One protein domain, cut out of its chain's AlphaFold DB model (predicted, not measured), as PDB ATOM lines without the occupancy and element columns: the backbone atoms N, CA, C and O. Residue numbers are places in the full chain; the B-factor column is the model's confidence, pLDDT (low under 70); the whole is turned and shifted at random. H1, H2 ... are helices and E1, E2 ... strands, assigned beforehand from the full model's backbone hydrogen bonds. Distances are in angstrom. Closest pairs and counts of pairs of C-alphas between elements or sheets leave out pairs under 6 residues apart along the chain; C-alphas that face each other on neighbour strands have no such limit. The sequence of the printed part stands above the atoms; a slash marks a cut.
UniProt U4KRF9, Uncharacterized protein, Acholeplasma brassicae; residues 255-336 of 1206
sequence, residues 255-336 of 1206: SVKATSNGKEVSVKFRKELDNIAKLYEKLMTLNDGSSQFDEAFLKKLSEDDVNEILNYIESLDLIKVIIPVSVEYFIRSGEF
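What this domain is: This is residues 255 to 336 of the 1206 residues of an uncharacterized protein of Acholeplasma brassicae (UniProt U4KRF9). Helices H1 and H3 lie side by side, hairpin E1 E2 at one end, H2, residues 295 to 298, near the other; H4 begins beside the hairpin, and residues 326 to 336 stick out. The 82 printed residues, mostly helix, have two antiparallel named strands, then four named helices. The whole is loose, radius of gyration of the C-alphas 16.0 A, spanning 41 by 33 by 21 A.

How they stand to each other: E1, residues 255 to 260, and E2, 263 to 268, form a hairpin, N 256 and O 267 within hydrogen-bond range at 2.9 A. The closest C-alphas of E1 and H4, 319 to 332, are 260 and 321, 5.5 A apart. H1, 269 to 286, touches H3, 303 to 314, with residues 275 to 283 alone, opposite ways at a shallow tilt of 15 degrees. H4 has 8 of 10 O i to N i+4 pairs within range.

Where its parts are: H1 is 25.7 A long. C-alpha 255 is at (10.605, 20.358, -24.802) and C-alpha 332 at (35.101, 12.380, -32.956).

The domain as a whole: Residues 334 to 336, for instance, have pLDDT under 70.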
ATOM      1  N   SER A 255      10.089  21.397 -23.916       86.06
ATOM      2  CA  SER A 255      10.605  20.358 -24.802       86.06
ATOM      3  C   SER A 255      11.891  20.813 -25.474       86.06
ATOM      4  O   SER A 255      12.077  21.992 -25.791       86.06
ATOM      5  N   VAL A 256      12.776  19.847 -25.701       87.31
ATOM      6  CA  VAL A 256      14.028  20.021 -26.430       87.31
ATOM      7  C   VAL A 256      13.799  19.581 -27.870       87.31
ATOM      8  O   VAL A 256      13.425  18.438 -28.130       87.31
ATOM      9  N   LYS A 257      14.013  20.503 -28.810       83.62
ATOM     10  CA  LYS A 257      14.070  20.202 -30.242       83.62
ATOM     11  C   LYS A 257      15.486  19.759 -30.577       83.62
ATOM     12  O   LYS A 257      16.416  20.546 -30.419       83.62
ATOM     13  N   ALA A 258      15.631  18.525 -31.031       82.56
ATOM     14  CA  ALA A 258      16.892  17.942 -31.470       82.56
ATOM     15  C   ALA A 258      16.697  17.228 -32.813       82.56
ATOM     16  O   ALA A 258      15.578  17.138 -33.326       82.56
ATOM     17  N   THR A 259      17.780  16.713 -33.388       74.44
ATOM     18  CA  THR A 259      17.723  15.843 -34.564       74.44
ATOM     19  C   THR A 259      18.163  14.430 -34.216       74.44
ATOM     20  O   THR A 259      19.075  14.226 -33.423       74.44
ATOM     21  N   SER A 260      17.478  13.458 -34.810       72.94
ATOM     22  CA  SER A 260      17.831  12.042 -34.789       72.94
ATOM     23  C   SER A 260      17.606  11.501 -36.194       72.94
ATOM     24  O   SER A 260      16.532  11.693 -36.771       72.94
ATOM     25  N   ASN A 261      18.640  10.907 -36.784       65.31
ATOM     26  CA  ASN A 261      18.622  10.273 -38.107       65.31
ATOM     27  C   ASN A 261      17.984  11.171 -39.191       65.31
ATOM     28  O   ASN A 261      17.117  10.762 -39.966       65.31
ATOM     29  N   GLY A 262      18.381  12.452 -39.188       66.31
ATOM     30  CA  GLY A 262      17.907  13.489 -40.115       66.31
ATOM     31  C   GLY A 262      16.480  14.010 -39.875       66.31
ATOM     32  O   GLY A 262      16.007  14.844 -40.645       66.31
ATOM     33  N   LYS A 263      15.782  13.550 -38.829       76.06
ATOM     34  CA  LYS A 263      14.413  13.962 -38.471       76.06
ATOM     35  C   LYS A 263      14.419  14.812 -37.201       76.06
ATOM     36  O   LYS A 263      15.205  14.571 -36.290       76.06
ATOM     37  N   GLU A 264      13.524  15.796 -37.126       78.69
ATOM     38  CA  GLU A 264      13.335  16.602 -35.915       78.69
ATOM     39  C   GLU A 264      12.580  15.786 -34.849       78.69
ATOM     40  O   GLU A 264      11.450  15.351 -35.080       78.69
ATOM     41  N   VAL A 265      13.196  15.606 -33.679       83.75
ATOM     42  CA  VAL A 265      12.611  14.951 -32.501       83.75
ATOM     43  C   VAL A 265      12.375  16.003 -31.419       83.75
ATOM     44  O   VAL A 265      13.225  16.852 -31.150       83.75
ATOM     45  N   SER A 266      11.194  15.964 -30.801       86.44
ATOM     46  CA  SER A 266      10.762  16.916 -29.775       86.44
ATOM     47  C   SER A 266      10.665  16.217 -28.420       86.44
ATOM     48  O   SER A 266       9.572  15.831 -28.002       86.44
ATOM     49  N   VAL A 267      11.795  16.081 -27.727       87.88
ATOM     50  CA  VAL A 267      11.889  15.405 -26.425       87.88
ATOM     51  C   VAL A 267      11.111  16.203 -25.376       87.88
ATOM     52  O   VAL A 267      11.465  17.339 -25.052       87.88
ATOM     53  N   LYS A 268      10.027  15.629 -24.846       89.31
ATOM     54  CA  LYS A 268       9.160  16.258 -23.835       89.31
ATOM     55  C   LYS A 268       9.579  15.791 -22.446       89.31
ATOM     56  O   LYS A 268       9.089  14.770 -21.980       89.31
ATOM     57  N   PHE A 269      10.445  16.544 -21.771       82.69
ATOM     58  CA  PHE A 269      11.106  16.111 -20.529       82.69
ATOM     59  C   PHE A 269      10.152  15.553 -19.453       82.69
ATOM     60  O   PHE A 269      10.442  14.537 -18.833       82.69
ATOM     61  N   ARG A 270       8.970  16.161 -19.283       84.69
ATOM     62  CA  ARG A 270       7.918  15.669 -18.373       84.69
ATOM     63  C   ARG A 270       7.423  14.258 -18.733       84.69
ATOM     64  O   ARG A 270       7.220  13.451 -17.838       84.69
ATOM     65  N   LYS A 271       7.222  13.974 -20.025       84.75
ATOM     66  CA  LYS A 271       6.780  12.663 -20.530       84.75
ATOM     67  C   LYS A 271       7.901  11.623 -20.427       84.75
ATOM     68  O   LYS A 271       7.625  10.486 -20.075       84.75
ATOM     69  N   GLU A 272       9.148  12.016 -20.692       85.88
ATOM     70  CA  GLU A 272      10.306  11.128 -20.509       85.88
ATOM     71  C   GLU A 272      10.430  10.685 -19.045       85.88
ATOM     72  O   GLU A 272      10.519   9.491 -18.781       85.88
ATOM     73  N   LEU A 273      10.344  11.617 -18.087       82.25
ATOM     74  CA  LEU A 273      10.378  11.282 -16.657       82.25
ATOM     75  C   LEU A 273       9.184  10.432 -16.203       82.25
ATOM     76  O   LEU A 273       9.366   9.536 -15.388       82.25
ATOM     77  N   ASP A 274       7.982  10.676 -16.730       81.19
ATOM     78  CA  ASP A 274       6.795   9.852 -16.459       81.19
ATOM     79  C   ASP A 274       6.963   8.412 -16.987       81.19
ATOM     80  O   ASP A 274       6.636   7.454 -16.289       81.19
ATOM     81  N   ASN A 275       7.546   8.241 -18.178       83.00
ATOM     82  CA  ASN A 275       7.872   6.926 -18.733       83.00
ATOM     83  C   ASN A 275       8.992   6.216 -17.943       83.00
ATOM     84  O   ASN A 275       8.872   5.024 -17.670       83.00
ATOM     85  N   ILE A 276      10.045   6.934 -17.533       82.12
ATOM     86  CA  ILE A 276      11.138   6.390 -16.703       82.12
ATOM     87  C   ILE A 276      10.621   5.973 -15.319       82.12
ATOM     88  O   ILE A 276      10.971   4.897 -14.841       82.12
ATOM     89  N   ALA A 277       9.758   6.776 -14.689       78.50
ATOM     90  CA  ALA A 277       9.160   6.442 -13.397       78.50
ATOM     91  C   ALA A 277       8.300   5.167 -13.471       78.50
ATOM     92  O   ALA A 277       8.400   4.325 -12.587       78.50
ATOM     93  N   LYS A 278       7.531   4.977 -14.554       82.31
ATOM     94  CA  LYS A 278       6.746   3.749 -14.800       82.31
ATOM     95  C   LYS A 278       7.612   2.525 -15.079       82.31
ATOM     96  O   LYS A 278       7.302   1.439 -14.599       82.31
ATOM     97  N   LEU A 279       8.705   2.692 -15.826       83.25
ATOM     98  CA  LEU A 279       9.690   1.628 -16.019       83.25
ATOM     99  C   LEU A 279      10.304   1.214 -14.675       83.25
ATOM    100  O   LEU A 279      10.350   0.027 -14.370       83.25
ATOM    101  N   TYR A 280      10.709   2.179 -13.845       78.94
ATOM    102  CA  TYR A 280      11.223   1.905 -12.502       78.94
ATOM    103  C   TYR A 280      10.166   1.232 -11.611       78.94
ATOM    104  O   TYR A 280      10.472   0.238 -10.965       78.94
ATOM    105  N   GLU A 281       8.907   1.688 -11.634       78.75
ATOM    106  CA  GLU A 281       7.783   1.046 -10.933       78.75
ATOM    107  C   GLU A 281       7.602  -0.423 -11.343       78.75
ATOM    108  O   GLU A 281       7.493  -1.298 -10.479       78.75
ATOM    109  N   LYS A 282       7.619  -0.719 -12.650       82.62
ATOM    110  CA  LYS A 282       7.533  -2.090 -13.172       82.62
ATOM    111  C   LYS A 282       8.742  -2.925 -12.735       82.62
ATOM    112  O   LYS A 282       8.537  -4.021 -12.221       82.62
ATOM    113  N   LEU A 283       9.970  -2.415 -12.869       82.44
ATOM    114  CA  LEU A 283      11.198  -3.107 -12.446       82.44
ATOM    115  C   LEU A 283      11.193  -3.419 -10.941       82.44
ATOM    116  O   LEU A 283      11.438  -4.558 -10.552       82.44
ATOM    117  N   MET A 284      10.837  -2.446 -10.098       77.75
ATOM    118  CA  MET A 284      10.680  -2.634  -8.650       77.75
ATOM    119  C   MET A 284       9.587  -3.662  -8.329       77.75
ATOM    120  O   MET A 284       9.776  -4.499  -7.451       77.75
ATOM    121  N   THR A 285       8.460  -3.638  -9.049       82.06
ATOM    122  CA  THR A 285       7.356  -4.600  -8.867       82.06
ATOM    123  C   THR A 285       7.772  -6.027  -9.223       82.06
ATOM    124  O   THR A 285       7.394  -6.962  -8.521       82.06
ATOM    125  N   LEU A 286       8.570  -6.202 -10.282       81.81
ATOM    126  CA  LEU A 286       9.155  -7.492 -10.665       81.81
ATOM    127  C   LEU A 286      10.226  -7.977  -9.681       81.81
ATOM    128  O   LEU A 286      10.432  -9.178  -9.537       81.81
ATOM    129  N   ASN A 287      10.880  -7.052  -8.979       82.25
ATOM    130  CA  ASN A 287      11.916  -7.345  -7.995       82.25
ATOM    131  C   ASN A 287      11.393  -7.423  -6.545       82.25
ATOM    132  O   ASN A 287      12.123  -7.118  -5.603       82.25
ATOM    133  N   ASP A 288      10.115  -7.763  -6.340       78.81
ATOM    134  CA  ASP A 288       9.459  -7.843  -5.019       78.81
ATOM    135  C   ASP A 288       9.571  -6.558  -4.154       78.81
ATOM    136  O   ASP A 288       9.453  -6.598  -2.927       78.81
ATOM    137  N   GLY A 289       9.790  -5.398  -4.782       70.12
ATOM    138  CA  GLY A 289      10.035  -4.113  -4.119       70.12
ATOM    139  C   GLY A 289      11.499  -3.838  -3.746       70.12
ATOM    140  O   GLY A 289      11.759  -2.872  -3.030       70.12
ATOM    141  N   SER A 290      12.458  -4.647  -4.208       69.06
ATOM    142  CA  SER A 290      13.896  -4.412  -4.018       69.06
ATOM    143  C   SER A 290      14.469  -3.444  -5.057       69.06
ATOM    144  O   SER A 290      14.244  -3.590  -6.259       69.06
ATOM    145  N   SER A 291      15.285  -2.493  -4.595       65.06
ATOM    146  CA  SER A 291      16.089  -1.591  -5.436       65.06
ATOM    147  C   SER A 291      17.476  -2.148  -5.789       65.06
ATOM    148  O   SER A 291      18.245  -1.484  -6.485       65.06
ATOM    149  N   GLN A 292      17.805  -3.362  -5.331       65.25
ATOM    150  CA  GLN A 292      19.007  -4.097  -5.727       65.25
ATOM    151  C   GLN A 292      18.646  -5.118  -6.806       65.25
ATOM    152  O   GLN A 292      17.938  -6.083  -6.528       65.25
ATOM    153  N   PHE A 293      19.118  -4.884  -8.029       71.19
ATOM    154  CA  PHE A 293      18.946  -5.782  -9.170       71.19
ATOM    155  C   PHE A 293      20.163  -6.711  -9.251       71.19
ATOM    156  O   PHE A 293      21.229  -6.298  -9.703       71.19
ATOM    157  N   ASP A 294      20.009  -7.930  -8.743       70.00
ATOM    158  CA  ASP A 294      21.047  -8.961  -8.667       70.00
ATOM    159  C   ASP A 294      20.721 -10.165  -9.577       70.00
ATOM    160  O   ASP A 294      19.780 -10.136 -10.373       70.00
ATOM    161  N   GLU A 295      21.500 -11.243  -9.473       70.25
ATOM    162  CA  GLU A 295      21.261 -12.481 -10.227       70.25
ATOM    163  C   GLU A 295      19.855 -13.068  -9.969       70.25
ATOM    164  O   GLU A 295      19.194 -13.560 -10.887       70.25
ATOM    165  N   ALA A 296      19.360 -12.958  -8.731       73.00
ATOM    166  CA  ALA A 296      18.048 -13.461  -8.339       73.00
ATOM    167  C   ALA A 296      16.895 -12.618  -8.909       73.00
ATOM    168  O   ALA A 296      15.783 -13.131  -9.042       73.00
ATOM    169  N   PHE A 297      17.131 -11.355  -9.275       78.00
ATOM    170  CA  PHE A 297      16.201 -10.582 -10.099       78.00
ATOM    171  C   PHE A 297      16.155 -11.108 -11.538       78.00
ATOM    172  O   PHE A 297      15.067 -11.361 -12.053       78.00
ATOM    173  N   LEU A 298      17.315 -11.314 -12.176       75.00
ATOM    174  CA  LEU A 298      17.389 -11.753 -13.577       75.00
ATOM    175  C   LEU A 298      16.664 -13.092 -13.788       75.00
ATOM    176  O   LEU A 298      15.852 -13.206 -14.702       75.00
ATOM    177  N   LYS A 299      16.864 -14.056 -12.881       73.50
ATOM    178  CA  LYS A 299      16.207 -15.377 -12.899       73.50
ATOM    179  C   LYS A 299      14.675 -15.348 -12.740       73.50
ATOM    180  O   LYS A 299      14.021 -16.340 -13.046       73.50
ATOM    181  N   LYS A 300      14.076 -14.243 -12.270       76.88
ATOM    182  CA  LYS A 300      12.609 -14.100 -12.124       76.88
ATOM    183  C   LYS A 300      11.912 -13.565 -13.376       76.88
ATOM    184  O   LYS A 300      10.682 -13.588 -13.430       76.88
ATOM    185  N   LEU A 301      12.656 -13.022 -14.340       78.69
ATOM    186  CA  LEU A 301      12.078 -12.333 -15.490       78.69
ATOM    187  C   LEU A 301      11.494 -13.327 -16.499       78.69
ATOM    188  O   LEU A 301      12.200 -14.187 -17.021       78.69
ATOM    189  N   SER A 302      10.207 -13.174 -16.812       78.19
ATOM    190  CA  SER A 302       9.581 -13.893 -17.925       78.19
ATOM    191  C   SER A 302       9.833 -13.190 -19.266       78.19
ATOM    192  O   SER A 302      10.104 -11.989 -19.310       78.19
ATOM    193  N   GLU A 303       9.673 -13.914 -20.378       73.44
ATOM    194  CA  GLU A 303       9.735 -13.341 -21.733       73.44
ATOM    195  C   GLU A 303       8.741 -12.171 -21.913       73.44
ATOM    196  O   GLU A 303       9.076 -11.156 -22.529       73.44
ATOM    197  N   ASP A 304       7.543 -12.261 -21.322       79.38
ATOM    198  CA  ASP A 304       6.544 -11.182 -21.333       79.38
ATOM    199  C   ASP A 304       7.032  -9.941 -20.555       79.38
ATOM    200  O   ASP A 304       6.837  -8.809 -21.003       79.38
ATOM    201  N   ASP A 305       7.703 -10.134 -19.414       83.06
ATOM    202  CA  ASP A 305       8.231  -9.038 -18.593       83.06
ATOM    203  C   ASP A 305       9.405  -8.321 -19.264       83.06
ATOM    204  O   ASP A 305       9.470  -7.089 -19.238       83.06
ATOM    205  N   VAL A 306      10.294  -9.078 -19.914       79.25
ATOM    206  CA  VAL A 306      11.391  -8.544 -20.734       79.25
ATOM    207  C   VAL A 306      10.816  -7.705 -21.872       79.25
ATOM    208  O   VAL A 306      11.168  -6.534 -22.011       79.25
ATOM    209  N   ASN A 307       9.853  -8.241 -22.626       79.25
ATOM    210  CA  ASN A 307       9.174  -7.487 -23.678       79.25
ATOM    211  C   ASN A 307       8.495  -6.211 -23.141       79.25
ATOM    212  O   ASN A 307       8.567  -5.163 -23.786       79.25
ATOM    213  N   GLU A 308       7.856  -6.239 -21.966       81.25
ATOM    214  CA  GLU A 308       7.249  -5.040 -21.372       81.25
ATOM    215  C   GLU A 308       8.302  -3.974 -21.005       81.25
ATOM    216  O   GLU A 308       8.128  -2.801 -21.346       81.25
ATOM    217  N   ILE A 309       9.425  -4.374 -20.395       82.62
ATOM    218  CA  ILE A 309      10.571  -3.497 -20.087       82.62
ATOM    219  C   ILE A 309      11.103  -2.824 -21.363       82.62
ATOM    220  O   ILE A 309      11.260  -1.600 -21.405       82.62
ATOM    221  N   LEU A 310      11.324  -3.599 -22.429       80.38
ATOM    222  CA  LEU A 310      11.842  -3.092 -23.705       80.38
ATOM    223  C   LEU A 310      10.860  -2.121 -24.390       80.38
ATOM    224  O   LEU A 310      11.283  -1.107 -24.952       80.38
ATOM    225  N   ASN A 311       9.547  -2.354 -24.280       82.38
ATOM    226  CA  ASN A 311       8.519  -1.437 -24.788       82.38
ATOM    227  C   ASN A 311       8.529  -0.072 -24.065       82.38
ATOM    228  O   ASN A 311       8.322   0.967 -24.703       82.38
ATOM    229  N   TYR A 312       8.802  -0.032 -22.754       82.31
ATOM    230  CA  TYR A 312       8.999   1.242 -22.049       82.31
ATOM    231  C   TYR A 312      10.237   1.985 -22.565       82.31
ATOM    232  O   TYR A 312      10.156   3.194 -22.793       82.31
ATOM    233  N   ILE A 313      11.345   1.279 -22.814       81.38
ATOM    234  CA  ILE A 313      12.594   1.849 -23.348       81.38
ATOM    235  C   ILE A 313      12.382   2.433 -24.761       81.38
ATOM    236  O   ILE A 313      12.764   3.576 -25.009       81.38
ATOM    237  N   GLU A 314      11.683   1.729 -25.661       78.94
ATOM    238  CA  GLU A 314      11.303   2.233 -26.999       78.94
ATOM    239  C   GLU A 314      10.473   3.535 -26.940       78.94
ATOM    240  O   GLU A 314      10.562   4.413 -27.815       78.94
ATOM    241  N   SER A 315       9.651   3.682 -25.897       82.12
ATOM    242  CA  SER A 315       8.759   4.833 -25.728       82.12
ATOM    243  C   SER A 315       9.476   6.145 -25.365       82.12
ATOM    244  O   SER A 315       8.838   7.207 -25.408       82.12
ATOM    245  N   LEU A 316      10.772   6.081 -25.026       85.31
ATOM    246  CA  LEU A 316      11.620   7.220 -24.671       85.31
ATOM    247  C   LEU A 316      12.159   7.909 -25.930       85.31
ATOM    248  O   LEU A 316      12.947   7.349 -26.696       85.31
ATOM    249  N   ASP A 317      11.756   9.159 -26.148       85.12
ATOM    250  CA  ASP A 317      12.280   9.972 -27.246       85.12
ATOM    251  C   ASP A 317      13.673  10.544 -26.917       85.12
ATOM    252  O   ASP A 317      14.412  10.921 -27.826       85.12
ATOM    253  N   LEU A 318      14.069  10.550 -25.637       83.19
ATOM    254  CA  LEU A 318      15.404  10.943 -25.182       83.19
ATOM    255  C   LEU A 318      16.495   9.988 -25.689       83.19
ATOM    256  O   LEU A 318      17.526  10.451 -26.174       83.19
ATOM    257  N   ILE A 319      16.264   8.671 -25.636       78.75
ATOM    258  CA  ILE A 319      17.238   7.649 -26.068       78.75
ATOM    259  C   ILE A 319      17.587   7.821 -27.554       78.75
ATOM    260  O   ILE A 319      18.761   7.835 -27.921       78.75
ATOM    261  N   LYS A 320      16.576   8.092 -28.389       79.56
ATOM    262  CA  LYS A 320      16.712   8.346 -29.838       79.56
ATOM    263  C   LYS A 320      17.580   9.569 -30.157       79.56
ATOM    264  O   LYS A 320      18.060   9.689 -31.280       79.56
ATOM    265  N   VAL A 321      17.758  10.484 -29.203       81.44
ATOM    266  CA  VAL A 321      18.566  11.706 -29.339       81.44
ATOM    267  C   VAL A 321      19.936  11.561 -28.675       81.44
ATOM    268  O   VAL A 321      20.917  12.049 -29.225       81.44
ATOM    269  N   ILE A 322      20.030  10.873 -27.533       80.12
ATOM    270  CA  ILE A 322      21.316  10.611 -26.870       80.12
ATOM    271  C   ILE A 322      22.192   9.692 -27.731       80.12
ATOM    272  O   ILE A 322      23.360  10.007 -27.917       80.12
ATOM    273  N   ILE A 323      21.640   8.625 -28.321       77.06
ATOM    274  CA  ILE A 323      22.404   7.656 -29.128       77.06
ATOM    275  C   ILE A 323      23.229   8.326 -30.250       77.06
ATOM    276  O   ILE A 323      24.451   8.171 -30.234       77.06
ATOM    277  N   PRO A 324      22.648   9.120 -31.181       76.00
ATOM    278  CA  PRO A 324      23.426   9.787 -32.231       76.00
ATOM    279  C   PRO A 324      24.493  10.749 -31.698       76.00
ATOM    280  O   PRO A 324      25.531  10.921 -32.332       76.00
ATOM    281  N   VAL A 325      24.241  11.373 -30.543       80.56
ATOM    282  CA  VAL A 325      25.172  12.299 -29.885       80.56
ATOM    283  C   VAL A 325      26.332  11.547 -29.234       80.56
ATOM    284  O   VAL A 325      27.473  11.974 -29.376       80.56
ATOM    285  N   SER A 326      26.072  10.413 -28.582       76.50
ATOM    286  CA  SER A 326      27.104   9.533 -28.027       76.50
ATOM    287  C   SER A 326      27.964   8.911 -29.127       76.50
ATOM    288  O   SER A 326      29.181   8.954 -29.022       76.50
ATOM    289  N   VAL A 327      27.362   8.414 -30.212       77.81
ATOM    290  CA  VAL A 327      28.086   7.908 -31.396       77.81
ATOM    291  C   VAL A 327      28.998   8.983 -31.996       77.81
ATOM    292  O   VAL A 327      30.153   8.719 -32.320       77.81
ATOM    293  N   GLU A 328      28.498  10.215 -32.119       78.62
ATOM    294  CA  GLU A 328      29.291  11.340 -32.617       78.62
ATOM    295  C   GLU A 328      30.398  11.767 -31.640       78.62
ATOM    296  O   GLU A 328      31.472  12.153 -32.093       78.62
ATOM    297  N   TYR A 329      30.175  11.655 -30.328       79.38
ATOM    298  CA  TYR A 329      31.211  11.861 -29.313       79.38
ATOM    299  C   TYR A 329      32.316  10.797 -29.409       79.38
ATOM    300  O   TYR A 329      33.483  11.162 -29.498       79.38
ATOM    301  N   PHE A 330      31.957   9.509 -29.447       75.44
ATOM    302  CA  PHE A 330      32.916   8.397 -29.447       75.44
ATOM    303  C   PHE A 330      33.787   8.333 -30.706       75.44
ATOM    304  O   PHE A 330      34.974   8.057 -30.591       75.44
ATOM    305  N   ILE A 331      33.242   8.616 -31.897       75.06
ATOM    306  CA  ILE A 331      34.073   8.668 -33.113       75.06
ATOM    307  C   ILE A 331      34.930   9.940 -33.131       75.06
ATOM    308  O   ILE A 331      36.112   9.885 -33.447       75.06
ATOM    309  N   ARG A 332      34.359  11.114 -32.817       76.88
ATOM    310  CA  ARG A 332      35.101  12.380 -32.956       76.88
ATOM    311  C   ARG A 332      36.091  12.652 -31.818       76.88
ATOM    312  O   ARG A 332      36.873  13.587 -31.959       76.88
ATOM    313  N   SER A 333      36.088  11.887 -30.721       71.81
ATOM    314  CA  SER A 333      37.093  12.031 -29.654       71.81
ATOM    315  C   SER A 333      38.499  11.592 -30.085       71.81
ATOM    316  O   SER A 333      39.469  12.016 -29.458       71.81
ATOM    317  N   GLY A 334      38.618  10.784 -31.148       67.75
ATOM    318  CA  GLY A 334      39.887  10.211 -31.620       67.75
ATOM    319  C   GLY A 334      40.412   9.058 -30.757       67.75
ATOM    320  O   GLY A 334      41.512   8.570 -30.984       67.75
ATOM    321  N   GLU A 335      39.644   8.603 -29.759       67.62
ATOM    322  CA  GLU A 335      40.044   7.514 -28.848       67.62
ATOM    323  C   GLU A 335      39.956   6.116 -29.495       67.62
ATOM    324  O   GLU A 335      40.412   5.144 -28.901       67.62
ATOM    325  N   PHE A 336      39.376   6.014 -30.697       68.88
ATOM    326  CA  PHE A 336      39.105   4.754 -31.405       68.88
ATOM    327  C   PHE A 336      39.771   4.660 -32.789       68.88
ATOM    328  O   PHE A 336      39.541   3.675 -33.489       68.88
TER     329      PHE A 336